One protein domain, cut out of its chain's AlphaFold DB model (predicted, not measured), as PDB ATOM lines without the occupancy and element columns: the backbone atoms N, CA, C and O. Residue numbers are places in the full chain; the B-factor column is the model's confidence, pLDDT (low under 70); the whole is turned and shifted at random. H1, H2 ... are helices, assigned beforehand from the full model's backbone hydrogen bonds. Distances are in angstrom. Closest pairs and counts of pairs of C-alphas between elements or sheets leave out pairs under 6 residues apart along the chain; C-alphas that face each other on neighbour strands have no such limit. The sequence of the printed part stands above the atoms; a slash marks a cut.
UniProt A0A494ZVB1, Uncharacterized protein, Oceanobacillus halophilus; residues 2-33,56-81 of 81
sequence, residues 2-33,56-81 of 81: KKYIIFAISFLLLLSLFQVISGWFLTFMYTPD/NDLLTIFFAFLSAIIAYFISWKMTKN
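AT A GLANCE: This is residues 2 to 33 and 56 to 81 of the 81 residues of an uncharacterized protein of Oceanobacillus halophilus (UniProt A0A494ZVB1). Two long helices, H1 and H2, cross as a lopsided X, one over the other, at a point nearer the beginning of H1 and nearer the end of H2. From the crossing the long arms stick out free: residues 16 to 29 of H1, with residues 30 to 33 after them, and residues 57 to 63 of H2. The printed part has 58 residues with two named helices, H1 then H2, and no named strand; the class is all helix. The whole is loose, with a radius of gyration of the C-alphas of 14.9 A and spans of 50 by 25 by 18 A.

IN THESE COORDINATES: H1, the longest helix, holds residues 2 to 29 and is 40.7 A from first to last C-alpha. It begins at C-alpha 2, at (-54.130, -25.692, 36.047), and ends at C-alpha 29, at (-44.005, 6.188, 59.276). H2 holds residues 57 to 79, is 33.3 A long and ends at C-alpha 79, at (-51.044, -30.419, 51.928).

HOW THE PARTS SIT: H1 touches H2 with residues 7 to 12 alone, and H2 touches H1 with residues 68 to 72 alone. Their closest C-alphas are those of Ala 8 and Ala 68, 6.8 A apart. Their lines stand at a steep tilt of 58 degrees, and they run opposite ways. Centre to centre they are 12.2 A apart. In H1 and H2 every O i to N i+4 pair is within hydrogen-bond range.

THE WHOLE: The two C-alphas farthest apart are those of Asp 33 and Asn 81, at 51.3 A. Residues 76 to 81, of which 76 to 79 belong to H2, also stand free. The link from H1 to H2 runs across the cut: residues 34 to 55 are not printed, and C-alphas 33 and 56 are 24.5 A apart. The mean pLDDT of the printed part is 85.5; residues 80 to 81, at the chain's end, are under 70.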
ATOM      1  N   LYS A   2     -53.061 -26.604  35.560       72.81
ATOM      2  CA  LYS A   2     -54.130 -25.692  36.047       72.81
ATOM      3  C   LYS A   2     -54.055 -25.326  37.542       72.81
ATOM      4  O   LYS A   2     -54.160 -24.155  37.873       72.81
ATOM      5  N   LYS A   3     -53.824 -26.299  38.435       77.56
ATOM      6  CA  LYS A   3     -53.723 -26.053  39.892       77.56
ATOM      7  C   LYS A   3     -52.556 -25.126  40.266       77.56
ATOM      8  O   LYS A   3     -52.705 -24.279  41.135       77.56
ATOM      9  N   TYR A   4     -51.427 -25.262  39.569       78.31
ATOM     10  CA  TYR A   4     -50.256 -24.401  39.753       78.31
ATOM     11  C   TYR A   4     -50.530 -22.970  39.281       78.31
ATOM     12  O   TYR A   4     -50.213 -22.026  39.989       78.31
ATOM     13  N   ILE A   5     -51.176 -22.810  38.121       82.44
ATOM     14  CA  ILE A   5     -51.529 -21.488  37.583       82.44
ATOM     15  C   ILE A   5     -52.471 -20.745  38.540       82.44
ATOM     16  O   ILE A   5     -52.240 -19.578  38.833       82.44
ATOM     17  N   ILE A   6     -53.489 -21.428  39.076       86.94
ATOM     18  CA  ILE A   6     -54.415 -20.839  40.056       86.94
ATOM     19  C   ILE A   6     -53.660 -20.406  41.319       86.94
ATOM     20  O   ILE A   6     -53.849 -19.287  41.785       86.94
ATOM     21  N   PHE A   7     -52.762 -21.250  41.837       86.62
ATOM     22  CA  PHE A   7     -51.920 -20.902  42.982       86.62
ATOM     23  C   PHE A   7     -51.039 -19.675  42.706       86.62
ATOM     24  O   PHE A   7     -51.014 -18.749  43.511       86.62
ATOM     25  N   ALA A   8     -50.346 -19.648  41.566       84.00
ATOM     26  CA  ALA A   8     -49.441 -18.563  41.203       84.00
ATOM     27  C   ALA A   8     -50.178 -17.223  41.064       84.00
ATOM     28  O   ALA A   8     -49.701 -16.210  41.570       84.00
ATOM     29  N   ILE A   9     -51.361 -17.217  40.440       88.25
ATOM     30  CA  ILE A   9     -52.187 -16.008  40.312       88.25
ATOM     31  C   ILE A   9     -52.646 -15.521  41.691       88.25
ATOM     32  O   ILE A   9     -52.484 -14.343  42.004       88.25
ATOM     33  N   SER A  10     -53.160 -16.416  42.540       89.25
ATOM     34  CA  SER A  10     -53.574 -16.057  43.902       89.25
ATOM     35  C   SER A  10     -52.411 -15.517  44.735       89.25
ATOM     36  O   SER A  10     -52.573 -14.547  45.472       89.25
ATOM     37  N   PHE A  11     -51.227 -16.112  44.592       89.06
ATOM     38  CA  PHE A  11     -50.017 -15.659  45.266       89.06
ATOM     39  C   PHE A  11     -49.599 -14.254  44.814       89.06
ATOM     40  O   PHE A  11     -49.324 -13.405  45.657       89.06
ATOM     41  N   LEU A  12     -49.598 -13.982  43.506       88.69
ATOM     42  CA  LEU A  12     -49.263 -12.659  42.972       88.69
ATOM     43  C   LEU A  12     -50.253 -11.580  43.424       88.69
ATOM     44  O   LEU A  12     -49.828 -10.480  43.772       88.69
ATOM     45  N   LEU A  13     -51.551 -11.895  43.468       92.81
ATOM     46  CA  LEU A  13     -52.567 -10.979  43.996       92.81
ATOM     47  C   LEU A  13     -52.310 -10.648  45.468       92.81
ATOM     48  O   LEU A  13     -52.323  -9.478  45.848       92.81
ATOM     49  N   LEU A  14     -52.030 -11.665  46.287       92.31
ATOM     50  CA  LEU A  14     -51.739 -11.470  47.705       92.31
ATOM     51  C   LEU A  14     -50.444 -10.673  47.919       92.31
ATOM     52  O   LEU A  14     -50.413  -9.767  48.749       92.31
ATOM     53  N   LEU A  15     -49.396 -10.976  47.146       90.31
ATOM     54  CA  LEU A  15     -48.124 -10.257  47.182       90.31
ATOM     55  C   LEU A  15     -48.311  -8.782  46.818       90.31
ATOM     56  O   LEU A  15     -47.808  -7.912  47.520       90.31
ATOM     57  N   SER A  16     -49.070  -8.496  45.758       90.19
ATOM     58  CA  SER A  16     -49.368  -7.127  45.338       90.19
ATOM     59  C   SER A  16     -50.106  -6.355  46.432       90.19
ATOM     60  O   SER A  16     -49.712  -5.239  46.772       90.19
ATOM     61  N   LEU A  17     -51.117  -6.974  47.047       96.19
ATOM     62  CA  LEU A  17     -51.881  -6.364  48.132       96.19
ATOM     63  C   LEU A  17     -50.995  -6.077  49.354       96.19
ATOM     64  O   LEU A  17     -51.040  -4.980  49.910       96.19
ATOM     65  N   PHE A  18     -50.132  -7.025  49.725       93.75
ATOM     66  CA  PHE A  18     -49.147  -6.844  50.790       93.75
ATOM     67  C   PHE A  18     -48.179  -5.692  50.492       93.75
ATOM     68  O   PHE A  18     -47.880  -4.890  51.374       93.75
ATOM     69  N   GLN A  19     -47.723  -5.571  49.246       90.88
ATOM     70  CA  GLN A  19     -46.773  -4.542  48.836       90.88
ATOM     71  C   GLN A  19     -47.385  -3.136  48.883       90.88
ATOM     72  O   GLN A  19     -46.723  -2.206  49.340       90.88
ATOM     73  N   VAL A  20     -48.661  -2.987  48.508       95.25
ATOM     74  CA  VAL A  20     -49.403  -1.721  48.656       95.25
ATOM     75  C   VAL A  20     -49.549  -1.341  50.130       95.25
ATOM     76  O   VAL A  20     -49.237  -0.212  50.501       95.25
ATOM     77  N   ILE A  21     -49.961  -2.283  50.982       97.00
ATOM     78  CA  ILE A  21     -50.141  -2.029  52.421       97.00
ATOM     79  C   ILE A  21     -48.807  -1.678  53.087       97.00
ATOM     80  O   ILE A  21     -48.736  -0.731  53.868       97.00
ATOM     81  N   SER A  22     -47.738  -2.408  52.763       93.75
ATOM     82  CA  SER A  22     -46.396  -2.122  53.272       93.75
ATOM     83  C   SER A  22     -45.899  -0.752  52.809       93.75
ATOM     84  O   SER A  22     -45.336  -0.013  53.617       93.75
ATOM     85  N   GLY A  23     -46.152  -0.383  51.550       92.56
ATOM     86  CA  GLY A  23     -45.840   0.945  51.025       92.56
ATOM     87  C   GLY A  23     -46.581   2.050  51.776       92.56
ATOM     88  O   GLY A  23     -45.960   3.015  52.211       92.56
ATOM     89  N   TRP A  24     -47.883   1.879  52.016       95.19
ATOM     90  CA  TRP A  24     -48.660   2.811  52.834       95.19
ATOM     91  C   TRP A  24     -48.131   2.932  54.256       95.19
ATOM     92  O   TRP A  24     -48.018   4.043  54.769       95.19
ATOM     93  N   PHE A  25     -47.771   1.814  54.882       96.00
ATOM     94  CA  PHE A  25     -47.190   1.831  56.217       96.00
ATOM     95  C   PHE A  25     -45.869   2.611  56.251       96.00
ATOM     96  O   PHE A  25     -45.660   3.424  57.149       96.00
ATOM     97  N   LEU A  26     -45.008   2.425  55.244       93.12
ATOM     98  CA  LEU A  26     -43.768   3.187  55.104       93.12
ATOM     99  C   LEU A  26     -44.041   4.681  54.944       93.12
ATOM    100  O   LEU A  26     -43.420   5.473  55.638       93.12
ATOM    101  N   THR A  27     -44.989   5.078  54.092       92.06
ATOM    102  CA  THR A  27     -45.357   6.494  53.928       92.06
ATOM    103  C   THR A  27     -45.936   7.091  55.207       92.06
ATOM    104  O   THR A  27     -45.673   8.245  55.512       92.06
ATOM    105  N   PHE A  28     -46.696   6.314  55.978       92.69
ATOM    106  CA  PHE A  28     -47.245   6.774  57.251       92.69
ATOM    107  C   PHE A  28     -46.161   6.965  58.327       92.69
ATOM    108  O   PHE A  28     -46.274   7.857  59.163       92.69
ATOM    109  N   MET A  29     -45.111   6.141  58.310       93.38
ATOM    110  CA  MET A  29     -44.005   6.188  59.276       93.38
ATOM    111  C   MET A  29     -42.835   7.083  58.844       93.38
ATOM    112  O   MET A  29     -41.957   7.377  59.654       93.38
ATOM    113  N   TYR A  30     -42.788   7.494  57.579       86.88
ATOM    114  CA  TYR A  30     -41.692   8.272  57.018       86.88
ATOM    115  C   TYR A  30     -42.065   9.752  56.918       86.88
ATOM    116  O   TYR A  30     -42.947  10.129  56.148       86.88
ATOM    117  N   THR A  31     -41.346  10.603  57.650       88.25
ATOM    118  CA  THR A  31     -41.396  12.057  57.456       88.25
ATOM    119  C   THR A  31     -40.373  12.439  56.386       88.25
ATOM    120  O   THR A  31     -39.175  12.274  56.630       88.25
ATOM    121  N   PRO A  32     -40.792  12.936  55.210       81.88
ATOM    122  CA  PRO A  32     -39.850  13.352  54.180       81.88
ATOM    123  C   PRO A  32     -39.127  14.636  54.603       81.88
ATOM    124  O   PRO A  32     -39.771  15.640  54.907       81.88
ATOM    125  N   ASP A  33     -37.794  14.619  54.586       84.44
ATOM    126  CA  ASP A  33     -37.000  15.843  54.698       84.44
ATOM    127  C   ASP A  33     -36.930  16.523  53.327       84.44
ATOM    128  O   ASP A  33     -36.316  16.023  52.383       84.44
ATOM    129  N   ASN A  56     -32.859  -1.325  39.650       70.50
ATOM    130  CA  ASN A  56     -32.652  -2.737  39.369       70.50
ATOM    131  C   ASN A  56     -33.999  -3.475  39.434       70.50
ATOM    132  O   ASN A  56     -34.214  -4.318  40.303       70.50
ATOM    133  N   ASP A  57     -34.909  -3.186  38.503       73.06
ATOM    134  CA  ASP A  57     -36.214  -3.846  38.400       73.06
ATOM    135  C   ASP A  57     -36.050  -5.370  38.176       73.06
ATOM    136  O   ASP A  57     -36.915  -6.166  38.548       73.06
ATOM    137  N   LEU A  58     -34.881  -5.808  37.683       80.75
ATOM    138  CA  LEU A  58     -34.479  -7.218  37.618       80.75
ATOM    139  C   LEU A  58     -34.433  -7.899  38.994       80.75
ATOM    140  O   LEU A  58     -34.830  -9.058  39.108       80.75
ATOM    141  N   LEU A  59     -33.985  -7.199  40.043       83.69
ATOM    142  CA  LEU A  59     -33.959  -7.756  41.398       83.69
ATOM    143  C   LEU A  59     -35.379  -7.961  41.923       83.69
ATOM    144  O   LEU A  59     -35.669  -8.996  42.520       83.69
ATOM    145  N   THR A  60     -36.285  -7.020  41.654       83.25
ATOM    146  CA  THR A  60     -37.696  -7.142  42.038       83.25
ATOM    147  C   THR A  60     -38.343  -8.362  41.387       83.25
ATOM    148  O   THR A  60     -38.997  -9.149  42.073       83.25
ATOM    149  N   ILE A  61     -38.110  -8.570  40.087       83.56
ATOM    150  CA  ILE A  61     -38.613  -9.746  39.365       83.56
ATOM    151  C   ILE A  61     -38.003 -11.031  39.939       83.56
ATOM    152  O   ILE A  61     -38.729 -11.994  40.193       83.56
ATOM    153  N   PHE A  62     -36.694 -11.042  40.206       88.38
ATOM    154  CA  PHE A  62     -36.004 -12.192  40.791       88.38
ATOM    155  C   PHE A  62     -36.607 -12.604  42.142       88.38
ATOM    156  O   PHE A  62     -36.948 -13.773  42.336       88.38
ATOM    157  N   PHE A  63     -36.808 -11.653  43.059       86.81
ATOM    158  CA  PHE A  63     -37.395 -11.943  44.369       86.81
ATOM    159  C   PHE A  63     -38.864 -12.366  44.280       86.81
ATOM    160  O   PHE A  63     -39.281 -13.245  45.036       86.81
ATOM    161  N   ALA A  64     -39.638 -11.816  43.340       84.38
ATOM    162  CA  ALA A  64     -41.013 -12.255  43.109       84.38
ATOM    163  C   ALA A  64     -41.070 -13.732  42.677       84.38
ATOM    164  O   ALA A  64     -41.847 -14.513  43.235       84.38
ATOM    165  N   PHE A  65     -40.199 -14.142  41.748       84.19
ATOM    166  CA  PHE A  65     -40.086 -15.540  41.321       84.19
ATOM    167  C   PHE A  65     -39.624 -16.457  42.451       84.19
ATOM    168  O   PHE A  65     -40.218 -17.516  42.666       84.19
ATOM    169  N   LEU A  66     -38.598 -16.048  43.200       89.56
ATOM    170  CA  LEU A  66     -38.082 -16.826  44.323       89.56
ATOM    171  C   LEU A  66     -39.167 -17.054  45.384       89.56
ATOM    172  O   LEU A  66     -39.360 -18.178  45.849       89.56
ATOM    173  N   SER A  67     -39.928 -16.008  45.705       88.25
ATOM    174  CA  SER A  67     -41.029 -16.072  46.664       88.25
ATOM    175  C   SER A  67     -42.138 -17.028  46.205       88.25
ATOM    176  O   SER A  67     -42.591 -17.871  46.981       88.25
ATOM    177  N   ALA A  68     -42.504 -16.998  44.917       84.94
ATOM    178  CA  ALA A  68     -43.497 -17.914  44.352       84.94
ATOM    179  C   ALA A  68     -43.052 -19.389  44.406       84.94
ATOM    180  O   ALA A  68     -43.861 -20.270  44.715       84.94
ATOM    181  N   ILE A  69     -41.768 -19.671  44.143       86.94
ATOM    182  CA  ILE A  69     -41.198 -21.027  44.226       86.94
ATOM    183  C   ILE A  69     -41.260 -21.547  45.666       86.94
ATOM    184  O   ILE A  69     -41.731 -22.663  45.902       86.94
ATOM    185  N   ILE A  70     -40.828 -20.730  46.631       89.06
ATOM    186  CA  ILE A  70     -40.830 -21.089  48.054       89.06
ATOM    187  C   ILE A  70     -42.262 -21.332  48.537       89.06
ATOM    188  O   ILE A  70     -42.539 -22.363  49.154       89.06
ATOM    189  N   ALA A  71     -43.192 -20.432  48.213       87.62
ATOM    190  CA  ALA A  71     -44.588 -20.553  48.612       87.62
ATOM    191  C   ALA A  71     -45.235 -21.833  48.055       87.62
ATOM    192  O   ALA A  71     -45.953 -22.529  48.777       87.62
ATOM    193  N   TYR A  72     -44.944 -22.186  46.798       84.81
ATOM    194  CA  TYR A  72     -45.446 -23.425  46.202       84.81
ATOM    195  C   TYR A  72     -44.889 -24.668  46.907       84.81
ATOM    196  O   TYR A  72     -45.635 -25.605  47.195       84.81
ATOM    197  N   PHE A  73     -43.596 -24.667  47.241       85.12
ATOM    198  CA  PHE A  73     -42.968 -25.773  47.964       85.12
ATOM    199  C   PHE A  73     -43.545 -25.945  49.379       85.12
ATOM    200  O   PHE A  73     -43.836 -27.066  49.801       85.12
ATOM    201  N   ILE A  74     -43.777 -24.839  50.095       85.56
ATOM    202  CA  ILE A  74     -44.422 -24.844  51.416       85.56
ATOM    203  C   ILE A  74     -45.853 -25.385  51.314       85.56
ATOM    204  O   ILE A  74     -46.215 -26.296  52.056       85.56
ATOM    205  N   SER A  75     -46.649 -24.884  50.363       82.88
ATOM    206  CA  SER A  75     -48.033 -25.329  50.151       82.88
ATOM    207  C   SER A  75     -48.114 -26.828  49.838       82.88
ATOM    208  O   SER A  75     -48.954 -27.539  50.398       82.88
ATOM    209  N   TRP A  76     -47.188 -27.336  49.019       80.81
ATOM    210  CA  TRP A  76     -47.065 -28.765  48.739       80.81
ATOM    211  C   TRP A  76     -46.761 -29.580  50.001       80.81
ATOM    212  O   TRP A  76     -47.406 -30.600  50.240       80.81
ATOM    213  N   LYS A  77     -45.797 -29.140  50.821       80.75
ATOM    214  CA  LYS A  77     -45.421 -29.829  52.065       80.75
ATOM    215  C   LYS A  77     -46.571 -29.849  53.080       80.75
ATOM    216  O   LYS A  77     -46.785 -30.875  53.711       80.75
ATOM    217  N   MET A  78     -47.317 -28.751  53.211       80.19
ATOM    218  CA  MET A  78     -48.437 -28.640  54.157       80.19
ATOM    219  C   MET A  78     -49.674 -29.438  53.735       80.19
ATOM    220  O   MET A  78     -50.416 -29.879  54.596       80.19
ATOM    221  N   THR A  79     -49.893 -29.645  52.435       75.50
ATOM    222  CA  THR A  79     -51.044 -30.419  51.928       75.50
ATOM    223  C   THR A  79     -50.838 -31.936  52.035       75.50
ATOM    224  O   THR A  79     -51.790 -32.701  51.913       75.50
ATOM    225  N   LYS A  80     -49.590 -32.394  52.186       59.34
ATOM    226  CA  LYS A  80     -49.226 -33.821  52.178       59.34
ATOM    227  C   LYS A  80     -49.050 -34.428  53.581       59.34
ATOM    228  O   LYS A  80     -48.824 -35.632  53.661       59.34
ATOM    229  N   ASN A  81     -49.129 -33.603  54.627       48.03
ATOM    230  CA  ASN A  81     -49.239 -33.997  56.038       48.03
ATOM    231  C   ASN A  81     -50.707 -33.972  56.461       48.03
ATOM    232  O   ASN A  81     -51.058 -34.786  57.338       48.03
TER     233      ASN A  81